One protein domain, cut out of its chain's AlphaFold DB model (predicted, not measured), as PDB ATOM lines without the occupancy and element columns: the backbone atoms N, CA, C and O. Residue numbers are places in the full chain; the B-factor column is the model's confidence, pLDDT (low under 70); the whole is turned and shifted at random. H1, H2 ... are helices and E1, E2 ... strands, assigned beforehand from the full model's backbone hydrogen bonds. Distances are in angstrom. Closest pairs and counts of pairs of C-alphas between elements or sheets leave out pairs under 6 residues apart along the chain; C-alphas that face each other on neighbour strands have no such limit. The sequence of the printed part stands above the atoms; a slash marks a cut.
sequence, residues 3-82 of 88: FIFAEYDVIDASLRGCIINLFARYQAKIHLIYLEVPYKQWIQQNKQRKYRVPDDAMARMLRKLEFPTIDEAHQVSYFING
ATOM      1  N   PHE A   3     -34.990  16.705  51.618       49.00
ATOM      2  CA  PHE A   3     -35.965  17.765  51.852       49.00
ATOM      3  C   PHE A   3     -35.910  18.741  50.688       49.00
ATOM      4  O   PHE A   3     -34.857  19.303  50.394       49.00
ATOM      5  N   ILE A   4     -37.053  18.908  50.029       50.91
ATOM      6  CA  ILE A   4     -37.260  19.947  49.028       50.91
ATOM      7  C   ILE A   4     -37.918  21.101  49.766       50.91
ATOM      8  O   ILE A   4     -39.052  20.972  50.234       50.91
ATOM      9  N   PHE A   5     -37.191  22.204  49.905       51.78
ATOM     10  CA  PHE A   5     -37.754  23.443  50.420       51.78
ATOM     11  C   PHE A   5     -38.156  24.305  49.225       51.78
ATOM     12  O   PHE A   5     -37.304  24.841  48.519       51.78
ATOM     13  N   ALA A   6     -39.463  24.369  48.968       43.88
ATOM     14  CA  ALA A   6     -40.055  25.285  48.005       43.88
ATOM     15  C   ALA A   6     -40.725  26.406  48.798       43.88
ATOM     16  O   ALA A   6     -41.871  26.277  49.234       43.88
ATOM     17  N   GLU A   7     -39.987  27.483  49.028       53.22
ATOM     18  CA  GLU A   7     -40.543  28.672  49.655       53.22
ATOM     19  C   GLU A   7     -40.837  29.701  48.574       53.22
ATOM     20  O   GLU A   7     -39.970  30.088  47.798       53.22
ATOM     21  N   TYR A   8     -42.098  30.131  48.515       55.06
ATOM     22  CA  TYR A   8     -42.440  31.371  47.829       55.06
ATOM     23  C   TYR A   8     -41.629  32.500  48.483       55.06
ATOM     24  O   TYR A   8     -41.573  32.497  49.711       55.06
ATOM     25  N   ASP A   9     -41.064  33.410  47.676       56.38
ATOM     26  CA  ASP A   9     -40.334  34.692  47.898       56.38
ATOM     27  C   ASP A   9     -40.448  35.441  49.255       56.38
ATOM     28  O   ASP A   9     -40.585  36.663  49.316       56.38
ATOM     29  N   VAL A  10     -40.460  34.755  50.389       56.00
ATOM     30  CA  VAL A  10     -41.033  35.319  51.618       56.00
ATOM     31  C   VAL A  10     -40.185  35.041  52.861       56.00
ATOM     32  O   VAL A  10     -40.592  35.331  53.989       56.00
ATOM     33  N   ILE A  11     -38.982  34.500  52.681       66.38
ATOM     34  CA  ILE A  11     -38.128  34.094  53.795       66.38
ATOM     35  C   ILE A  11     -36.859  34.938  53.783       66.38
ATOM     36  O   ILE A  11     -36.047  34.864  52.865       66.38
ATOM     37  N   ASP A  12     -36.731  35.730  54.844       75.06
ATOM     38  CA  ASP A  12     -35.538  36.485  55.234       75.06
ATOM     39  C   ASP A  12     -34.324  35.538  55.347       75.06
ATOM     40  O   ASP A  12     -34.469  34.436  55.894       75.06
ATOM     41  N   ALA A  13     -33.136  35.929  54.869       78.75
ATOM     42  CA  ALA A  13     -31.977  35.028  54.836       78.75
ATOM     43  C   ALA A  13     -31.570  34.538  56.229       78.75
ATOM     44  O   ALA A  13     -31.116  33.405  56.377       78.75
ATOM     45  N   SER A  14     -31.803  35.335  57.279       81.62
ATOM     46  CA  SER A  14     -31.549  34.897  58.657       81.62
ATOM     47  C   SER A  14     -32.426  33.700  59.054       81.62
ATOM     48  O   SER A  14     -31.944  32.727  59.644       81.62
ATOM     49  N   LEU A  15     -33.713  33.739  58.693       83.31
ATOM     50  CA  LEU A  15     -34.645  32.645  58.955       83.31
ATOM     51  C   LEU A  15     -34.308  31.430  58.085       83.31
ATOM     52  O   LEU A  15     -34.265  30.309  58.597       83.31
ATOM     53  N   ARG A  16     -33.999  31.663  56.805       86.19
ATOM     54  CA  ARG A  16     -33.564  30.625  55.865       86.19
ATOM     55  C   ARG A  16     -32.333  29.887  56.385       86.19
ATOM     56  O   ARG A  16     -32.356  28.664  56.498       86.19
ATOM     57  N   GLY A  17     -31.308  30.618  56.820       85.56
ATOM     58  CA  GLY A  17     -30.088  30.058  57.399       85.56
ATOM     59  C   GLY A  17     -30.344  29.241  58.667       85.56
ATOM     60  O   GLY A  17     -29.758  28.172  58.839       85.56
ATOM     61  N   CYS A  18     -31.260  29.680  59.537       87.62
ATOM     62  CA  CYS A  18     -31.652  28.914  60.725       87.62
ATOM     63  C   CYS A  18     -32.262  27.551  60.349       87.62
ATOM     64  O   CYS A  18     -31.887  26.519  60.911       87.62
ATOM     65  N   ILE A  19     -33.155  27.539  59.357       84.69
ATOM     66  CA  ILE A  19     -33.822  26.331  58.858       84.69
ATOM     67  C   ILE A  19     -32.826  25.392  58.167       84.69
ATOM     68  O   ILE A  19     -32.793  24.194  58.454       84.69
ATOM     69  N   ILE A  20     -31.975  25.929  57.295       85.56
ATOM     70  CA  ILE A  20     -30.913  25.172  56.624       85.56
ATOM     71  C   ILE A  20     -29.995  24.525  57.662       85.56
ATOM     72  O   ILE A  20     -29.730  23.326  57.587       85.56
ATOM     73  N   ASN A  21     -29.551  25.286  58.664       87.19
ATOM     74  CA  ASN A  21     -28.680  24.777  59.719       87.19
ATOM     75  C   ASN A  21     -29.378  23.680  60.536       87.19
ATOM     76  O   ASN A  21     -28.777  22.649  60.836       87.19
ATOM     77  N   LEU A  22     -30.671  23.844  60.834       87.88
ATOM     78  CA  LEU A  22     -31.460  22.798  61.479       87.88
ATOM     79  C   LEU A  22     -31.414  21.495  60.668       87.88
ATOM     80  O   LEU A  22     -31.069  20.456  61.226       87.88
ATOM     81  N   PHE A  23     -31.679  21.539  59.362       85.25
ATOM     82  CA  PHE A  23     -31.617  20.348  58.506       85.25
ATOM     83  C   PHE A  23     -30.203  19.776  58.363       85.25
ATOM     84  O   PHE A  23     -30.030  18.553  58.370       85.25
ATOM     85  N   ALA A  24     -29.185  20.635  58.291       85.75
ATOM     86  CA  ALA A  24     -27.788  20.225  58.192       85.75
ATOM     87  C   ALA A  24     -27.345  19.422  59.424       85.75
ATOM     88  O   ALA A  24     -26.639  18.421  59.289       85.75
ATOM     89  N   ARG A  25     -27.826  19.780  60.624       89.00
ATOM     90  CA  ARG A  25     -27.552  19.041  61.873       89.00
ATOM     91  C   ARG A  25     -28.120  17.623  61.874       89.00
ATOM     92  O   ARG A  25     -27.558  16.754  62.531       89.00
ATOM     93  N   TYR A  26     -29.183  17.372  61.113       90.88
ATOM     94  CA  TYR A  26     -29.721  16.027  60.887       90.88
ATOM     95  C   TYR A  26     -29.025  15.281  59.736       90.88
ATOM     96  O   TYR A  26     -29.506  14.231  59.311       90.88
ATOM     97  N   GLN A  27     -27.914  15.813  59.213       85.31
ATOM     98  CA  GLN A  27     -27.195  15.290  58.045       85.31
ATOM     99  C   GLN A  27     -28.098  15.091  56.818       85.31
ATOM    100  O   GLN A  27     -27.922  14.163  56.024       85.31
ATOM    101  N   ALA A  28     -29.100  15.959  56.659       85.12
ATOM    102  CA  ALA A  28     -29.953  15.941  55.487       85.12
ATOM    103  C   ALA A  28     -29.227  16.535  54.272       85.12
ATOM    104  O   ALA A  28     -28.468  17.497  54.389       85.12
ATOM    105  N   LYS A  29     -29.522  15.998  53.082       84.50
ATOM    106  CA  LYS A  29     -29.190  16.676  51.825       84.50
ATOM    107  C   LYS A  29     -30.236  17.756  51.578       84.50
ATOM    108  O   LYS A  29     -31.430  17.455  51.542       84.50
ATOM    109  N   ILE A  30     -29.770  18.991  51.435       83.88
ATOM    110  CA  ILE A  30     -30.617  20.182  51.324       83.88
ATOM    111  C   ILE A  30     -30.575  20.667  49.881       83.88
ATOM    112  O   ILE A  30     -29.503  21.025  49.391       83.88
ATOM    113  N   HIS A  31     -31.739  20.686  49.234       84.94
ATOM    114  CA  HIS A  31     -31.936  21.315  47.932       84.94
ATOM    115  C   HIS A  31     -32.834  22.535  48.114       84.94
ATOM    116  O   HIS A  31     -34.018  22.406  48.438       84.94
ATOM    117  N   LEU A  32     -32.244  23.713  47.944       84.69
ATOM    118  CA  LEU A  32     -32.927  24.993  48.006       84.69
ATOM    119  C   LEU A  32     -33.406  25.376  46.606       84.69
ATOM    120  O   LEU A  32     -32.602  25.463  45.679       84.69
ATOM    121  N   ILE A  33     -34.709  25.602  46.450       83.25
ATOM    122  CA  ILE A  33     -35.288  26.038  45.179       83.25
ATOM    123  C   ILE A  33     -35.853  27.440  45.364       83.25
ATOM    124  O   ILE A  33     -36.859  27.624  46.049       83.25
ATOM    125  N   TYR A  34     -35.206  28.420  44.743       81.81
ATOM    126  CA  TYR A  34     -35.725  29.775  44.630       81.81
ATOM    127  C   TYR A  34     -36.836  29.805  43.584       81.81
ATOM    128  O   TYR A  34     -36.628  29.333  42.468       81.81
ATOM    129  N   LEU A  35     -38.006  30.334  43.935       81.06
ATOM    130  CA  LEU A  35     -39.161  30.404  43.046       81.06
ATOM    131  C   LEU A  35     -39.527  31.861  42.777       81.06
ATOM    132  O   LEU A  35     -40.233  32.465  43.582       81.06
ATOM    133  N   GLU A  36     -39.133  32.377  41.617       78.75
ATOM    134  CA  GLU A  36     -39.508  33.723  41.195       78.75
ATOM    135  C   GLU A  36     -40.806  33.691  40.390       78.75
ATOM    136  O   GLU A  36     -40.911  33.059  39.329       78.75
ATOM    137  N   VAL A  37     -41.804  34.413  40.889       76.81
ATOM    138  CA  VAL A  37     -43.082  34.627  40.205       76.81
ATOM    139  C   VAL A  37     -43.372  36.121  40.091       76.81
ATOM    140  O   VAL A  37     -43.219  36.849  41.072       76.81
ATOM    141  N   PRO A  38     -43.879  36.607  38.938       79.44
ATOM    142  CA  PRO A  38     -44.200  38.019  38.778       79.44
ATOM    143  C   PRO A  38     -45.122  38.532  39.891       79.44
ATOM    144  O   PRO A  38     -46.181  37.955  40.152       79.44
ATOM    145  N   TYR A  39     -44.778  39.674  40.495       76.25
ATOM    146  CA  TYR A  39     -45.494  40.243  41.647       76.25
ATOM    147  C   TYR A  39     -47.020  40.332  41.454       76.25
ATOM    148  O   TYR A  39     -47.803  40.011  42.348       76.25
ATOM    149  N   LYS A  40     -47.470  40.707  40.248       79.88
ATOM    150  CA  LYS A  40     -48.902  40.778  39.904       79.88
ATOM    151  C   LYS A  40     -49.588  39.412  39.981       79.88
ATOM    152  O   LYS A  40     -50.703  39.312  40.492       79.88
ATOM    153  N   GLN A  41     -48.924  38.368  39.488       83.25
ATOM    154  CA  GLN A  41     -49.418  36.996  39.553       83.25
ATOM    155  C   GLN A  41     -49.436  36.499  40.999       83.25
ATOM    156  O   GLN A  41     -50.420  35.894  41.424       83.25
ATOM    157  N   TRP A  42     -48.404  36.819  41.778       79.56
ATOM    158  CA  TRP A  42     -48.319  36.454  43.189       79.56
ATOM    159  C   TRP A  42     -49.450  37.073  44.030       79.56
ATOM    160  O   TRP A  42     -50.124  36.360  44.778       79.56
ATOM    161  N   ILE A  43     -49.762  38.362  43.834       81.38
ATOM    162  CA  ILE A  43     -50.934  39.005  44.462       81.38
ATOM    163  C   ILE A  43     -52.231  38.310  44.040       81.38
ATOM    164  O   ILE A  43     -53.091  38.044  44.882       81.38
ATOM    165  N   GLN A  44     -52.394  38.021  42.747       84.88
ATOM    166  CA  GLN A  44     -53.611  37.395  42.235       84.88
ATOM    167  C   GLN A  44     -53.828  36.003  42.844       84.88
ATOM    168  O   GLN A  44     -54.940  35.683  43.263       84.88
ATOM    169  N   GLN A  45     -52.762  35.211  42.970       81.75
ATOM    170  CA  GLN A  45     -52.802  33.912  43.639       81.75
ATOM    171  C   GLN A  45     -53.138  34.058  45.126       81.75
ATOM    172  O   GLN A  45     -54.012  33.354  45.622       81.75
ATOM    173  N   ASN A  46     -52.512  35.001  45.839       83.56
ATOM    174  CA  ASN A  46     -52.817  35.263  47.249       83.56
ATOM    175  C   ASN A  46     -54.283  35.683  47.457       83.56
ATOM    176  O   ASN A  46     -54.926  35.256  48.417       83.56
ATOM    177  N   LYS A  47     -54.860  36.449  46.521       84.88
ATOM    178  CA  LYS A  47     -56.274  36.847  46.566       84.88
ATOM    179  C   LYS A  47     -57.244  35.672  46.481       84.88
ATOM    180  O   LYS A  47     -58.343  35.793  47.025       84.88
ATOM    181  N   GLN A  48     -56.839  34.584  45.826       87.00
ATOM    182  CA  GLN A  48     -57.621  33.359  45.638       87.00
ATOM    183  C   GLN A  48     -57.430  32.336  46.774       87.00
ATOM    184  O   GLN A  48     -58.141  31.334  46.816       87.00
ATOM    185  N   ARG A  49     -56.500  32.565  47.714       84.56
ATOM    186  CA  ARG A  49     -56.269  31.661  48.854       84.56
ATOM    187  C   ARG A  49     -57.371  31.802  49.907       84.56
ATOM    188  O   ARG A  49     -57.797  32.908  50.226       84.56
ATOM    189  N   LYS A  50     -57.760  30.670  50.513       83.56
ATOM    190  CA  LYS A  50     -58.720  30.606  51.637       83.56
ATOM    191  C   LYS A  50     -58.311  31.513  52.804       83.56
ATOM    192  O   LYS A  50     -59.164  32.138  53.422       83.56
ATOM    193  N   TYR A  51     -57.010  31.594  53.072       83.75
ATOM    194  CA  TYR A  51     -56.417  32.501  54.051       83.75
ATOM    195  C   TYR A  51     -55.520  33.484  53.305       83.75
ATOM    196  O   TYR A  51     -54.378  33.171  52.966       83.75
ATOM    197  N   ARG A  52     -56.077  34.652  52.986       83.00
ATOM    198  CA  ARG A  52     -55.355  35.719  52.292       83.00
ATOM    199  C   ARG A  52     -54.378  36.393  53.249       83.00
ATOM    200  O   ARG A  52     -54.763  36.798  54.344       83.00
ATOM    201  N   VAL A  53     -53.145  36.592  52.795       83.06
ATOM    202  CA  VAL A  53     -52.181  37.461  53.479       83.06
ATOM    203  C   VAL A  53     -52.519  38.926  53.158       83.06
ATOM    204  O   VAL A  53     -52.696  39.235  51.979       83.06
ATOM    205  N   PRO A  54     -52.632  39.832  54.147       87.25
ATOM    206  CA  PRO A  54     -52.889  41.250  53.895       87.25
ATOM    207  C   PRO A  54     -51.841  41.887  52.976       87.25
ATOM    208  O   PRO A  54     -50.655  41.569  53.076       87.25
ATOM    209  N   ASP A  55     -52.260  42.827  52.128       82.69
ATOM    210  CA  ASP A  55     -51.387  43.454  51.124       82.69
ATOM    211  C   ASP A  55     -50.183  44.178  51.768       82.69
ATOM    212  O   ASP A  55     -49.064  44.085  51.265       82.69
ATOM    213  N   ASP A  56     -50.362  44.792  52.942       84.44
ATOM    214  CA  ASP A  56     -49.267  45.422  53.698       84.44
ATOM    215  C   ASP A  56     -48.217  44.410  54.174       84.44
ATOM    216  O   ASP A  56     -47.015  44.695  54.192       84.44
ATOM    217  N   ALA A  57     -48.652  43.207  54.561       82.38
ATOM    218  CA  ALA A  57     -47.746  42.132  54.937       82.38
ATOM    219  C   ALA A  57     -46.998  41.609  53.704       82.38
ATOM    220  O   ALA A  57     -45.780  41.461  53.770       82.38
ATOM    221  N   MET A  58     -47.682  41.452  52.566       80.00
ATOM    222  CA  MET A  58     -47.063  41.078  51.287       80.00
ATOM    223  C   MET A  58     -45.987  42.087  50.857       80.00
ATOM    224  O   MET A  58     -44.874  41.702  50.505       80.00
ATOM    225  N   ALA A  59     -46.265  43.389  50.967       81.31
ATOM    226  CA  ALA A  59     -45.300  44.445  50.654       81.31
ATOM    227  C   ALA A  59     -44.106  44.476  51.629       81.31
ATOM    228  O   ALA A  59     -42.990  44.850  51.263       81.31
ATOM    229  N   ARG A  60     -44.312  44.099  52.897       81.31
ATOM    230  CA  ARG A  60     -43.216  43.926  53.868       81.31
ATOM    231  C   ARG A  60     -42.365  42.700  53.561       81.31
ATOM    232  O   ARG A  60     -41.156  42.782  53.736       81.31
ATOM    233  N   MET A  61     -42.977  41.607  53.118       77.56
ATOM    234  CA  MET A  61     -42.278  40.382  52.720       77.56
ATOM    235  C   MET A  61     -41.381  40.640  51.509       77.56
ATOM    236  O   MET A  61     -40.201  40.328  51.570       77.56
ATOM    237  N   LEU A  62     -41.893  41.340  50.489       77.25
ATOM    238  CA  LEU A  62     -41.114  41.712  49.302       77.25
ATOM    239  C   LEU A  62     -39.860  42.533  49.650       77.25
ATOM    240  O   LEU A  62     -38.809  42.349  49.052       77.25
ATOM    241  N   ARG A  63     -39.948  43.424  50.645       77.50
ATOM    242  CA  ARG A  63     -38.799  44.229  51.102       77.50
ATOM    243  C   ARG A  63     -37.729  43.430  51.845       77.50
ATOM    244  O   ARG A  63     -36.638  43.950  52.039       77.50
ATOM    245  N   LYS A  64     -38.059  42.229  52.314       73.81
ATOM    246  CA  LYS A  64     -37.148  41.321  53.021       73.81
ATOM    247  C   LYS A  64     -36.615  40.212  52.121       73.81
ATOM    248  O   LYS A  64     -35.944  39.310  52.612       73.81
ATOM    249  N   LEU A  65     -36.975  40.241  50.841       73.31
ATOM    250  CA  LEU A  65     -36.525  39.251  49.888       73.31
ATOM    251  C   LEU A  65     -35.026  39.429  49.660       73.31
ATOM    252  O   LEU A  65     -34.581  40.467  49.172       73.31
ATOM    253  N   GLU A  66     -34.269  38.397  50.004       75.38
ATOM    254  CA  GLU A  66     -32.846  38.299  49.714       75.38
ATOM    255  C   GLU A  66     -32.616  37.077  48.831       75.38
ATOM    256  O   GLU A  66     -33.052  35.966  49.167       75.38
ATOM    257  N   PHE A  67     -31.938  37.294  47.701       78.75
ATOM    258  CA  PHE A  67     -31.603  36.235  46.757       78.75
ATOM    259  C   PHE A  67     -30.733  35.181  47.440       78.75
ATOM    260  O   PHE A  67     -29.745  35.546  48.081       78.75
ATOM    261  N   PRO A  68     -31.075  33.888  47.314       82.69
ATOM    262  CA  PRO A  68     -30.243  32.848  47.873       82.69
ATOM    263  C   PRO A  68     -28.922  32.750  47.122       82.69
ATOM    264  O   PRO A  68     -28.898  32.866  45.892       82.69
ATOM    265  N   THR A  69     -27.836  32.514  47.853       82.44
ATOM    266  CA  THR A  69     -26.518  32.249  47.269       82.44
ATOM    267  C   THR A  69     -26.249  30.749  47.176       82.44
ATOM    268  O   THR A  69     -26.829  29.940  47.900       82.44
ATOM    269  N   ILE A  70     -25.369  30.355  46.252       82.00
ATOM    270  CA  ILE A  70     -25.046  28.943  45.987       82.00
ATOM    271  C   ILE A  70     -24.437  28.213  47.189       82.00
ATOM    272  O   ILE A  70     -24.536  26.993  47.273       82.00
ATOM    273  N   ASP A  71     -23.812  28.947  48.109       83.75
ATOM    274  CA  ASP A  71     -23.158  28.417  49.306       83.75
ATOM    275  C   ASP A  71     -24.128  28.139  50.464       83.75
ATOM    276  O   ASP A  71     -23.749  27.482  51.434       83.75
ATOM    277  N   GLU A  72     -25.389  28.569  50.360       80.94
ATOM    278  CA  GLU A  72     -26.367  28.367  51.430       80.94
ATOM    279  C   GLU A  72     -26.762  26.896  51.606       80.94
ATOM    280  O   GLU A  72     -27.115  26.478  52.707       80.94
ATOM    281  N   ALA A  73     -26.727  26.083  50.550       84.19
ATOM    282  CA  ALA A  73     -27.177  24.694  50.597       84.19
ATOM    283  C   ALA A  73     -26.302  23.772  49.738       84.19
ATOM    284  O   ALA A  73     -25.444  24.206  48.983       84.19
ATOM    285  N   HIS A  74     -26.548  22.462  49.832       84.94
ATOM    286  CA  HIS A  74     -25.822  21.474  49.026       84.94
ATOM    287  C   HIS A  74     -26.148  21.597  47.533       84.94
ATOM    288  O   HIS A  74     -25.320  21.277  46.686       84.94
ATOM    289  N   GLN A  75     -27.375  22.012  47.225       86.44
ATOM    290  CA  GLN A  75     -27.818  22.331  45.880       86.44
ATOM    291  C   GLN A  75     -28.749  23.533  45.954       86.44
ATOM    292  O   GLN A  75     -29.678  23.545  46.762       86.44
ATOM    293  N   VAL A  76     -28.522  24.508  45.081       85.38
ATOM    294  CA  VAL A  76     -29.402  25.662  44.903       85.38
ATOM    295  C   VAL A  76     -29.878  25.671  43.455       85.38
ATOM    296  O   VAL A  76     -29.106  25.412  42.533       85.38
ATOM    297  N   SER A  77     -31.170  25.887  43.236       86.44
ATOM    298  CA  SER A  77     -31.761  25.977  41.900       86.44
ATOM    299  C   SER A  77     -32.731  27.140  41.834       86.44
ATOM    300  O   SER A  77     -33.423  27.427  42.806       86.44
ATOM    301  N   TYR A  78     -32.798  27.787  40.678       85.50
ATOM    302  CA  TYR A  78     -33.615  28.976  40.471       85.50
ATOM    303  C   TYR A  78     -34.700  28.612  39.476       85.50
ATOM    304  O   TYR A  78     -34.400  28.230  38.352       85.50
ATOM    305  N   PHE A  79     -35.951  28.679  39.898       86.00
ATOM    306  CA  PHE A  79     -37.114  28.481  39.055       86.00
ATOM    307  C   PHE A  79     -37.745  29.840  38.793       86.00
ATOM    308  O   PHE A  79     -38.426  30.401  39.653       86.00
ATOM    309  N   ILE A  80     -37.487  30.382  37.611       83.75
ATOM    310  CA  ILE A  80     -37.873  31.739  37.235       83.75
ATOM    311  C   ILE A  80     -38.823  31.631  36.049       83.75
ATOM    312  O   ILE A  80     -38.511  30.987  35.051       83.75
ATOM    313  N   ASN A  81     -40.005  32.243  36.154       79.50
ATOM    314  CA  ASN A  81     -41.001  32.298  35.073       79.50
ATOM    315  C   ASN A  81     -41.437  30.936  34.492       79.50
ATOM    316  O   ASN A  81     -41.911  30.876  33.361       79.50
ATOM    317  N   GLY A  82     -41.344  29.855  35.267       79.75
ATOM    318  CA  GLY A  82     -41.749  28.523  34.806       79.75
ATOM    319  C   GLY A  82     -40.600  27.616  34.372       79.75
ATOM    320  O   GLY A  82     -40.864  26.467  34.021       79.75
TER     321      GLY A  82
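AT A GLANCE: This is residues 3 to 82 of the 88 residues of an uncharacterized protein of Providencia sneebia DSM 19967 (UniProt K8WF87). A small sheet of three parallel strands has one helix, H1, running along one of its faces, while two shorter helices, H2 and H3, sit past the strands' far ends and lengthen the outline. The 80 printed residues include three named helices and three named strands, in the order E1 H1 E2 H2 H3 E3, and the sheet's order is E1 E2 E3. The class is mixed, helices and strands. The whole is only just compact, close to loose, with a radius of gyration of the C-alphas of 13.7 A, and elongated, spanning 38 by 24 by 23 A.

HOW THE PARTS SIT: E1, residues 3 to 8, and E2, residues 29 to 36, are parallel neighbours at 19 degrees, with N 33 and O 5 at 3.4 A, within hydrogen-bond range. Between them in the chain, H1, residues 13 to 25, is on the sheet at a height of 10.3 A, over E1 and E2; it runs along the strands, at 9 degrees to E1 on the local plane. The closest C-alphas of H1 and E2 are those of Phe 23 and Ile 30, 7.3 A apart. E1, H1 and E2 form a strand-helix-strand unit, two parallel neighbour strands joined through a helix, with a right-handed crossover. H2, residues 39 to 48, and H3, residues 55 to 62, are near each other and not on the sheet. E3, residues 75 to 80, is parallel to E2 at 17 degrees, with N 79 and O 34 at 2.7 A; E2, H2, H3 and E3 form a second right-handed unit. In H1, H2 and H3 every O i to N i+4 pair is within hydrogen-bond range.

IN THESE COORDINATES: E1 begins at C-alpha 3 (-35.965, 17.765, 51.852). H1 measures 18.0 A and E2 22.6 A. E3 ends at C-alpha 80 (-37.873, 31.739, 37.235).

THE WHOLE: The C-alphas of Gln 27 and Lys 40, the two farthest apart, are separated by 38.1 A. The printed part has no cut; the link from H3 to E3, 12 residues, is long. Residues 3 to 11 have pLDDT under 70.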